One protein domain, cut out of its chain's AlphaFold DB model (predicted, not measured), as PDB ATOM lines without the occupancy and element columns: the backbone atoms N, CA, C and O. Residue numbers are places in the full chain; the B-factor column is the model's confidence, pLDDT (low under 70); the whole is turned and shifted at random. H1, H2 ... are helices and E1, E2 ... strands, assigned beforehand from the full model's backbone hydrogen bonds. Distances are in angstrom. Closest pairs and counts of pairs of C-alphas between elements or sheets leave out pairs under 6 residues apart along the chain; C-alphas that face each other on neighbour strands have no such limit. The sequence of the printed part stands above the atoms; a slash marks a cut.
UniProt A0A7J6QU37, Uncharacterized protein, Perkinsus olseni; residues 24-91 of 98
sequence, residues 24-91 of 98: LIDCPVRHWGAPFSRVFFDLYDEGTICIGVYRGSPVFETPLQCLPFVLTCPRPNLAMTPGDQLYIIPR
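AT A GLANCE: This is residues 24 to 91 of the 98 residues of an uncharacterized protein of Perkinsus olseni (UniProt A0A7J6QU37). A small twisted sheet of four strands has a single helix, H1, over one face; the links from E1 to H1 and from E3 to E4 pass over that same side. The link from E2 to E3, residues 56 to 68, reaches away from H1 and makes one end of the long axis. The printed part has 68 residues with E1, H1, E2, E3 and E4 along the chain, and the antiparallel sheet runs E1, E4, E2, E3. The class is mixed, helices and strands, with 31 residues, under half, in named elements. The whole is compact, with a radius of gyration of the C-alphas of 11.9 A, yet elongated, spanning 38 by 20 by 19 A.

IN THESE COORDINATES: E2, residues 48 to 55, is 19.3 A long and bends by 63 degrees at residue 51. E4, residues 85 to 90, is 15.1 A long and ends at C-alpha 90 (10.196, 4.432, 14.699). E1, residues 24 to 26, is 7.0 A long and begins at C-alpha 24 (19.192, 2.905, 8.579). E3, residues 69 to 72, measures 9.8 A, and H1, residues 36 to 45, 14.3 A.

HOW THE PARTS SIT: E4 and E2 are inner strands, with N 51 and O 87 2.9 A apart. E2 and E3 form a hairpin, with N 53 and O 71 2.9 A apart. On the other side of E4 is E1, with N 86 and O 25 2.7 A apart. H1 is on the sheet at a height of 8.8 A, over E2, and touches it; the closest C-alphas, of Phe 40 and Cys 50, are 5.7 A apart. On the local plane H1 stands at 29 degrees to E2, only just along the strands. E1, H1 and E2 make a split strand-helix-strand unit, two strands of one sheet with a helix between them along the chain and E4 between them in the sheet, its crossover right-handed. In H1 every O i to N i+4 pair is within hydrogen-bond range.

THE WHOLE: The C-alphas farthest apart, of Pro 63 and Arg 91, are 39.2 A apart. The printed part has no cut. The links E2 to E3 and E3 to E4 are long. The mean pLDDT of the printed part is 86.7, and residues 58 to 66 are under 70.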
ATOM      1  N   LEU A  24      18.258   4.012   8.666       88.75
ATOM      2  CA  LEU A  24      19.192   2.905   8.579       88.75
ATOM      3  C   LEU A  24      20.048   2.913   9.844       88.75
ATOM      4  O   LEU A  24      20.709   3.911  10.131       88.75
ATOM      5  N   ILE A  25      20.009   1.827  10.609       91.62
ATOM      6  CA  ILE A  25      20.796   1.678  11.840       91.62
ATOM      7  C   ILE A  25      21.702   0.457  11.747       91.62
ATOM      8  O   ILE A  25      21.367  -0.502  11.063       91.62
ATOM      9  N   ASP A  26      22.824   0.451  12.456       93.19
ATOM     10  CA  ASP A  26      23.648  -0.755  12.553       93.19
ATOM     11  C   ASP A  26      22.916  -1.838  13.361       93.19
ATOM     12  O   ASP A  26      22.264  -1.545  14.367       93.19
ATOM     13  N   CYS A  27      23.024  -3.101  12.936       93.31
ATOM     14  CA  CYS A  27      22.453  -4.226  13.669       93.31
ATOM     15  C   CYS A  27      23.136  -4.352  15.046       93.31
ATOM     16  O   CYS A  27      24.354  -4.576  15.100       93.31
ATOM     17  N   PRO A  28      22.387  -4.248  16.164       92.81
ATOM     18  CA  PRO A  28      22.969  -4.344  17.497       92.81
ATOM     19  C   PRO A  28      23.705  -5.672  17.710       92.81
ATOM     20  O   PRO A  28      23.189  -6.735  17.370       92.81
ATOM     21  N   VAL A  29      24.875  -5.629  18.357       91.69
ATOM     22  CA  VAL A  29      25.751  -6.803  18.572       91.69
ATOM     23  C   VAL A  29      25.021  -7.982  19.228       91.69
ATOM     24  O   VAL A  29      25.258  -9.135  18.880       91.69
ATOM     25  N   ARG A  30      24.072  -7.702  20.132       94.00
ATOM     26  CA  ARG A  30      23.230  -8.714  20.800       94.00
ATOM     27  C   ARG A  30      22.371  -9.555  19.842       94.00
ATOM     28  O   ARG A  30      21.872 -10.602  20.243       94.00
ATOM     29  N   HIS A  31      22.171  -9.089  18.612       94.75
ATOM     30  CA  HIS A  31      21.373  -9.754  17.587       94.75
ATOM     31  C   HIS A  31      22.222 -10.478  16.536       94.75
ATOM     32  O   HIS A  31      21.658 -11.142  15.671       94.75
ATOM     33  N   TRP A  32      23.556 -10.407  16.587       94.31
ATOM     34  CA  TRP A  32      24.400 -11.138  15.638       94.31
ATOM     35  C   TRP A  32      24.218 -12.654  15.797       94.31
ATOM     36  O   TRP A  32      24.229 -13.186  16.905       94.31
ATOM     37  N   GLY A  33      24.007 -13.350  14.679       93.88
ATOM     38  CA  GLY A  33      23.657 -14.771  14.633       93.88
ATOM     39  C   GLY A  33      22.199 -15.086  14.992       93.88
ATOM     40  O   GLY A  33      21.757 -16.215  14.780       93.88
ATOM     41  N   ALA A  34      21.428 -14.118  15.499       96.62
ATOM     42  CA  ALA A  34      20.013 -14.316  15.784       96.62
ATOM     43  C   ALA A  34      19.187 -14.351  14.484       96.62
ATOM     44  O   ALA A  34      19.544 -13.688  13.503       96.62
ATOM     45  N   PRO A  35      18.064 -15.094  14.463       97.50
ATOM     46  CA  PRO A  35      17.128 -15.044  13.351       97.50
ATOM     47  C   PRO A  35      16.432 -13.678  13.291       97.50
ATOM     48  O   PRO A  35      16.109 -13.092  14.328       97.50
ATOM     49  N   PHE A  36      16.146 -13.202  12.080       96.62
ATOM     50  CA  PHE A  36      15.477 -11.924  11.828       96.62
ATOM     51  C   PHE A  36      14.168 -11.778  12.610       96.62
ATOM     52  O   PHE A  36      13.888 -10.698  13.117       96.62
ATOM     53  N   SER A  37      13.393 -12.855  12.776       96.88
ATOM     54  CA  SER A  37      12.152 -12.824  13.562       96.88
ATOM     55  C   SER A  37      12.361 -12.345  14.995       96.88
ATOM     56  O   SER A  37      11.563 -11.558  15.492       96.88
ATOM     57  N   ARG A  38      13.446 -12.771  15.651       97.00
ATOM     58  CA  ARG A  38      13.773 -12.330  17.009       97.00
ATOM     59  C   ARG A  38      14.085 -10.838  17.035       97.00
ATOM     60  O   ARG A  38      13.545 -10.124  17.865       97.00
ATOM     61  N   VAL A  39      14.907 -10.373  16.094       96.19
ATOM     62  CA  VAL A  39      15.258  -8.949  15.967       96.19
ATOM     63  C   VAL A  39      14.021  -8.098  15.711       96.19
ATOM     64  O   VAL A  39      13.868  -7.035  16.301       96.19
ATOM     65  N   PHE A  40      13.125  -8.585  14.854       95.31
ATOM     66  CA  PHE A  40      11.866  -7.925  14.556       95.31
ATOM     67  C   PHE A  40      11.001  -7.762  15.808       95.31
ATOM     68  O   PHE A  40      10.551  -6.652  16.067       95.31
ATOM     69  N   PHE A  41      10.785  -8.831  16.584       95.50
ATOM     70  CA  PHE A  41       9.973  -8.756  17.804       95.50
ATOM     71  C   PHE A  41      10.617  -7.874  18.878       95.50
ATOM     72  O   PHE A  41       9.928  -7.025  19.434       95.50
ATOM     73  N   ASP A  42      11.929  -7.999  19.096       94.75
ATOM     74  CA  ASP A  42      12.648  -7.176  20.075       94.75
ATOM     75  C   ASP A  42      12.527  -5.675  19.725       94.75
ATOM     76  O   ASP A  42      12.199  -4.855  20.581       94.75
ATOM     77  N   LEU A  43      12.710  -5.303  18.449       91.81
ATOM     78  CA  LEU A  43      12.527  -3.917  18.000       91.81
ATOM     79  C   LEU A  43      11.063  -3.473  18.064       91.81
ATOM     80  O   LEU A  43      10.789  -2.324  18.413       91.81
ATOM     81  N   TYR A  44      10.122  -4.365  17.749       91.56
ATOM     82  CA  TYR A  44       8.694  -4.070  17.807       91.56
ATOM     83  C   TYR A  44       8.250  -3.716  19.231       91.56
ATOM     84  O   TYR A  44       7.518  -2.738  19.418       91.56
ATOM     85  N   ASP A  45       8.754  -4.445  20.228       91.06
ATOM     86  CA  ASP A  45       8.517  -4.174  21.649       91.06
ATOM     87  C   ASP A  45       9.149  -2.843  22.093       91.06
ATOM     88  O   ASP A  45       8.548  -2.094  22.866       91.06
ATOM     89  N   GLU A  46      10.300  -2.476  21.521       89.19
ATOM     90  CA  GLU A  46      10.923  -1.147  21.659       89.19
ATOM     91  C   GLU A  46      10.173  -0.042  20.876       89.19
ATOM     92  O   GLU A  46      10.556   1.130  20.891       89.19
ATOM     93  N   GLY A  47       9.075  -0.384  20.194       87.50
ATOM     94  CA  GLY A  47       8.251   0.545  19.430       87.50
ATOM     95  C   GLY A  47       8.805   0.873  18.047       87.50
ATOM     96  O   GLY A  47       8.440   1.891  17.477       87.50
ATOM     97  N   THR A  48       9.667   0.045  17.477       88.81
ATOM     98  CA  THR A  48      10.280   0.269  16.167       88.81
ATOM     99  C   THR A  48       9.977  -0.897  15.234       88.81
ATOM    100  O   THR A  48      10.142  -2.056  15.585       88.81
ATOM    101  N   ILE A  49       9.552  -0.615  14.005       90.56
ATOM    102  CA  ILE A  49       9.296  -1.661  13.009       90.56
ATOM    103  C   ILE A  49      10.534  -1.820  12.135       90.56
ATOM    104  O   ILE A  49      10.946  -0.868  11.478       90.56
ATOM    105  N   CYS A  50      11.107  -3.021  12.081       92.38
ATOM    106  CA  CYS A  50      12.181  -3.355  11.148       92.38
ATOM    107  C   CYS A  50      11.603  -3.961   9.863       92.38
ATOM    108  O   CYS A  50      10.956  -5.004   9.907       92.38
ATOM    109  N   ILE A  51      11.847  -3.335   8.713       91.88
ATOM    110  CA  ILE A  51      11.247  -3.729   7.423       91.88
ATOM    111  C   ILE A  51      12.230  -4.419   6.476       91.88
ATOM    112  O   ILE A  51      11.823  -5.049   5.496       91.88
ATOM    113  N   GLY A  52      13.527  -4.309   6.747       93.56
ATOM    114  CA  GLY A  52      14.540  -4.878   5.876       93.56
ATOM    115  C   GLY A  52      15.940  -4.827   6.453       93.56
ATOM    116  O   GLY A  52      16.194  -4.184   7.470       93.56
ATOM    117  N   VAL A  53      16.846  -5.513   5.768       94.50
ATOM    118  CA  VAL A  53      18.269  -5.568   6.098       94.50
ATOM    119  C   VAL A  53      19.052  -5.040   4.905       94.50
ATOM    120  O   VAL A  53      18.911  -5.543   3.792       94.50
ATOM    121  N   TYR A  54      19.867  -4.022   5.135       92.94
ATOM    122  CA  TYR A  54      20.916  -3.597   4.224       92.94
ATOM    123  C   TYR A  54      22.181  -4.365   4.582       92.94
ATOM    124  O   TYR A  54      22.751  -4.190   5.662       92.94
ATOM    125  N   ARG A  55      22.599  -5.255   3.691       89.88
ATOM    126  CA  ARG A  55      23.732  -6.141   3.924       89.88
ATOM    127  C   ARG A  55      24.858  -5.762   2.976       89.88
ATOM    128  O   ARG A  55      24.669  -5.694   1.760       89.88
ATOM    129  N   GLY A  56      26.037  -5.515   3.544       83.69
ATOM    130  CA  GLY A  56      27.266  -5.436   2.762       83.69
ATOM    131  C   GLY A  56      27.464  -6.737   1.994       83.69
ATOM    132  O   GLY A  56      27.135  -7.803   2.511       83.69
ATOM    133  N   SER A  57      27.983  -6.671   0.767       70.56
ATOM    134  CA  SER A  57      28.300  -7.912   0.071       70.56
ATOM    135  C   SER A  57      29.304  -8.704   0.911       70.56
ATOM    136  O   SER A  57      30.369  -8.160   1.235       70.56
ATOM    137  N   PRO A  58      28.989  -9.945   1.317       59.97
ATOM    138  CA  PRO A  58      29.978 -10.768   1.968       59.97
ATOM    139  C   PRO A  58      31.090 -10.983   0.946       59.97
ATOM    140  O   PRO A  58      30.901 -11.656  -0.064       59.97
ATOM    141  N   VAL A  59      32.276 -10.449   1.243       50.59
ATOM    142  CA  VAL A  59      33.522 -10.683   0.487       50.59
ATOM    143  C   VAL A  59      33.791 -12.193   0.288       50.59
ATOM    144  O   VAL A  59      34.605 -12.586  -0.538       50.59
ATOM    145  N   PHE A  60      33.077 -13.048   1.025       50.62
ATOM    146  CA  PHE A  60      33.300 -14.476   1.162       50.62
ATOM    147  C   PHE A  60      32.486 -15.396   0.240       50.62
ATOM    148  O   PHE A  60      32.881 -16.551   0.122       50.62
ATOM    149  N   GLU A  61      31.403 -14.960  -0.420       51.59
ATOM    150  CA  GLU A  61      30.531 -15.924  -1.136       51.59
ATOM    151  C   GLU A  61      30.561 -15.820  -2.662       51.59
ATOM    152  O   GLU A  61      30.490 -16.846  -3.338       51.59
ATOM    153  N   THR A  62      30.743 -14.627  -3.238       51.69
ATOM    154  CA  THR A  62      30.976 -14.489  -4.684       51.69
ATOM    155  C   THR A  62      31.889 -13.295  -4.983       51.69
ATOM    156  O   THR A  62      31.549 -12.164  -4.643       51.69
ATOM    157  N   PRO A  63      33.027 -13.486  -5.675       54.56
ATOM    158  CA  PRO A  63      33.967 -12.400  -5.982       54.56
ATOM    159  C   PRO A  63      33.423 -11.346  -6.967       54.56
ATOM    160  O   PRO A  63      34.126 -10.397  -7.297       54.56
ATOM    161  N   LEU A  64      32.190 -11.506  -7.460       60.88
ATOM    162  CA  LEU A  64      31.569 -10.624  -8.451       60.88
ATOM    163  C   LEU A  64      30.602  -9.602  -7.845       60.88
ATOM    164  O   LEU A  64      30.267  -8.623  -8.511       60.88
ATOM    165  N   GLN A  65      30.151  -9.798  -6.603       59.09
ATOM    166  CA  GLN A  65      29.246  -8.856  -5.957       59.09
ATOM    167  C   GLN A  65      30.052  -7.965  -5.011       59.09
ATOM    168  O   GLN A  65      30.383  -8.352  -3.901       59.09
ATOM    169  N   CYS A  66      30.399  -6.762  -5.465       66.00
ATOM    170  CA  CYS A  66      31.126  -5.771  -4.656       66.00
ATOM    171  C   CYS A  66      30.192  -4.741  -4.001       66.00
ATOM    172  O   CYS A  66      30.644  -3.897  -3.232       66.00
ATOM    173  N   LEU A  67      28.897  -4.783  -4.332       78.69
ATOM    174  CA  LEU A  67      27.921  -3.788  -3.907       78.69
ATOM    175  C   LEU A  67      27.001  -4.348  -2.813       78.69
ATOM    176  O   LEU A  67      26.570  -5.502  -2.909       78.69
ATOM    177  N   PRO A  68      26.687  -3.545  -1.784       83.00
ATOM    178  CA  PRO A  68      25.691  -3.898  -0.784       83.00
ATOM    179  C   PRO A  68      24.316  -4.097  -1.430       83.00
ATOM    180  O   PRO A  68      24.016  -3.531  -2.484       83.00
ATOM    181  N   PHE A  69      23.474  -4.898  -0.787       85.06
ATOM    182  CA  PHE A  69      22.130  -5.208  -1.264       85.06
ATOM    183  C   PHE A  69      21.099  -5.080  -0.144       85.06
ATOM    184  O   PHE A  69      21.420  -5.128   1.044       85.06
ATOM    185  N   VAL A  70      19.837  -4.915  -0.543       90.50
ATOM    186  CA  VAL A  70      18.700  -4.780   0.371       90.50
ATOM    187  C   VAL A  70      17.863  -6.048   0.342       90.50
ATOM    188  O   VAL A  70      17.427  -6.493  -0.717       90.50
ATOM    189  N   LEU A  71      17.598  -6.597   1.522       90.69
ATOM    190  CA  LEU A  71      16.610  -7.642   1.747       90.69
ATOM    191  C   LEU A  71      15.367  -6.998   2.363       90.69
ATOM    192  O   LEU A  71      15.375  -6.638   3.539       90.69
ATOM    193  N   THR A  72      14.307  -6.834   1.576       93.19
ATOM    194  CA  THR A  72      13.003  -6.361   2.058       93.19
ATOM    195  C   THR A  72      12.162  -7.537   2.546       93.19
ATOM    196  O   THR A  72      12.168  -8.600   1.925       93.19
ATOM    197  N   CYS A  73      11.464  -7.366   3.672       91.62
ATOM    198  CA  CYS A  73      10.702  -8.429   4.342       91.62
ATOM    199  C   CYS A  73      11.464  -9.773   4.418       91.62
ATOM    200  O   CYS A  73      11.012 -10.776   3.852       91.62
ATOM    201  N   PRO A  74      12.637  -9.810   5.080       92.44
ATOM    202  CA  PRO A  74      13.453 -11.012   5.134       92.44
ATOM    203  C   PRO A  74      12.705 -12.215   5.705       92.44
ATOM    204  O   PRO A  74      11.801 -12.082   6.532       92.44
ATOM    205  N   ARG A  75      13.133 -13.422   5.313       93.56
ATOM    206  CA  ARG A  75      12.588 -14.648   5.904       93.56
ATOM    207  C   ARG A  75      12.813 -14.641   7.424       93.56
ATOM    208  O   ARG A  75      13.897 -14.252   7.858       93.56
ATOM    209  N   PRO A  76      11.860 -15.153   8.227       94.81
ATOM    210  CA  PRO A  76      11.973 -15.182   9.687       94.81
ATOM    211  C   PRO A  76      13.284 -15.789  10.205       94.81
ATOM    212  O   PRO A  76      13.808 -15.355  11.222       94.81
ATOM    213  N   ASN A  77      13.826 -16.778   9.491       96.31
ATOM    214  CA  ASN A  77      15.039 -17.506   9.849       96.31
ATOM    215  C   ASN A  77      16.336 -16.926   9.253       96.31
ATOM    216  O   ASN A  77      17.380 -17.557   9.400       96.31
ATOM    217  N   LEU A  78      16.301 -15.773   8.571       94.38
ATOM    218  CA  LEU A  78      17.522 -15.114   8.103       94.38
ATOM    219  C   LEU A  78      18.403 -14.788   9.314       94.38
ATOM    220  O   LEU A  78      17.997 -14.006  10.166       94.38
ATOM    221  N   ALA A  79      19.599 -15.366   9.385       95.88
ATOM    222  CA  ALA A  79      20.555 -15.033  10.431       95.88
ATOM    223  C   ALA A  79      21.152 -13.641  10.181       95.88
ATOM    224  O   ALA A  79      21.573 -13.337   9.057       95.88
ATOM    225  N   MET A  80      21.196 -12.808  11.219       94.69
ATOM    226  CA  MET A  80      21.902 -11.528  11.167       94.69
ATOM    227  C   MET A  80      23.409 -11.749  11.205       94.69
ATOM    228  O   MET A  80      23.909 -12.582  11.964       94.69
ATOM    229  N   THR A  81      24.137 -10.973  10.417       92.50
ATOM    230  CA  THR A  81      25.594 -11.035  10.315       92.50
ATOM    231  C   THR A  81      26.240  -9.751  10.831       92.50
ATOM    232  O   THR A  81      25.623  -8.685  10.763       92.50
ATOM    233  N   PRO A  82      27.486  -9.811  11.338       91.38
ATOM    234  CA  PRO A  82      28.237  -8.603  11.656       91.38
ATOM    235  C   PRO A  82      28.304  -7.665  10.445       91.38
ATOM    236  O   PRO A  82      28.606  -8.102   9.336       91.38
ATOM    237  N   GLY A  83      28.023  -6.380  10.663       87.94
ATOM    238  CA  GLY A  83      27.986  -5.373   9.598       87.94
ATOM    239  C   GLY A  83      26.646  -5.256   8.864       87.94
ATOM    240  O   GLY A  83      26.524  -4.398   7.993       87.94
ATOM    241  N   ASP A  84      25.639  -6.059   9.219       92.88
ATOM    242  CA  ASP A  84      24.269  -5.793   8.785       92.88
ATOM    243  C   ASP A  84      23.780  -4.454   9.321       92.88
ATOM    244  O   ASP A  84      24.033  -4.092  10.474       92.88
ATOM    245  N   GLN A  85      23.004  -3.763   8.499       94.19
ATOM    246  CA  GLN A  85      22.255  -2.583   8.894       94.19
ATOM    247  C   GLN A  85      20.760  -2.849   8.704       94.19
ATOM    248  O   GLN A  85      20.352  -3.605   7.824       94.19
ATOM    249  N   LEU A  86      19.927  -2.266   9.554       94.25
ATOM    250  CA  LEU A  86      18.491  -2.504   9.616       94.25
ATOM    251  C   LEU A  86      17.745  -1.268   9.125       94.25
ATOM    252  O   LEU A  86      17.977  -0.162   9.617       94.25
ATOM    253  N   TYR A  87      16.825  -1.469   8.185       93.56
ATOM    254  CA  TYR A  87      15.853  -0.451   7.806       93.56
ATOM    255  C   TYR A  87      14.716  -0.453   8.815       93.56
ATOM    256  O   TYR A  87      13.977  -1.439   8.920       93.56
ATOM    257  N   ILE A  88      14.567   0.655   9.534       91.25
ATOM    258  CA  ILE A  88      13.610   0.785  10.623       91.25
ATOM    259  C   ILE A  88      12.650   1.968  10.449       91.25
ATOM    260  O   ILE A  88      12.970   2.986   9.830       91.25
ATOM    261  N   ILE A  89      11.477   1.832  11.063       87.75
ATOM    262  CA  ILE A  89      10.432   2.849  11.173       87.75
ATOM    263  C   ILE A  89      10.119   3.036  12.670       87.75
ATOM    264  O   ILE A  89       9.527   2.141  13.278       87.75
ATOM    265  N   PRO A  90      10.509   4.160  13.294       83.06
ATOM    266  CA  PRO A  90      10.196   4.432  14.699       83.06
ATOM    267  C   PRO A  90       8.690   4.662  14.936       83.06
ATOM    268  O   PRO A  90       8.026   5.309  14.118       83.06
ATOM    269  N   ARG A  91       8.139   4.218  16.078       70.81
ATOM    270  CA  ARG A  91       6.788   4.615  16.531       70.81
ATOM    271  C   ARG A  91       6.710   6.130  16.648       70.81
ATOM    272  O   ARG A  91       7.607   6.768  17.187       70.81
TER     273      ARG A  91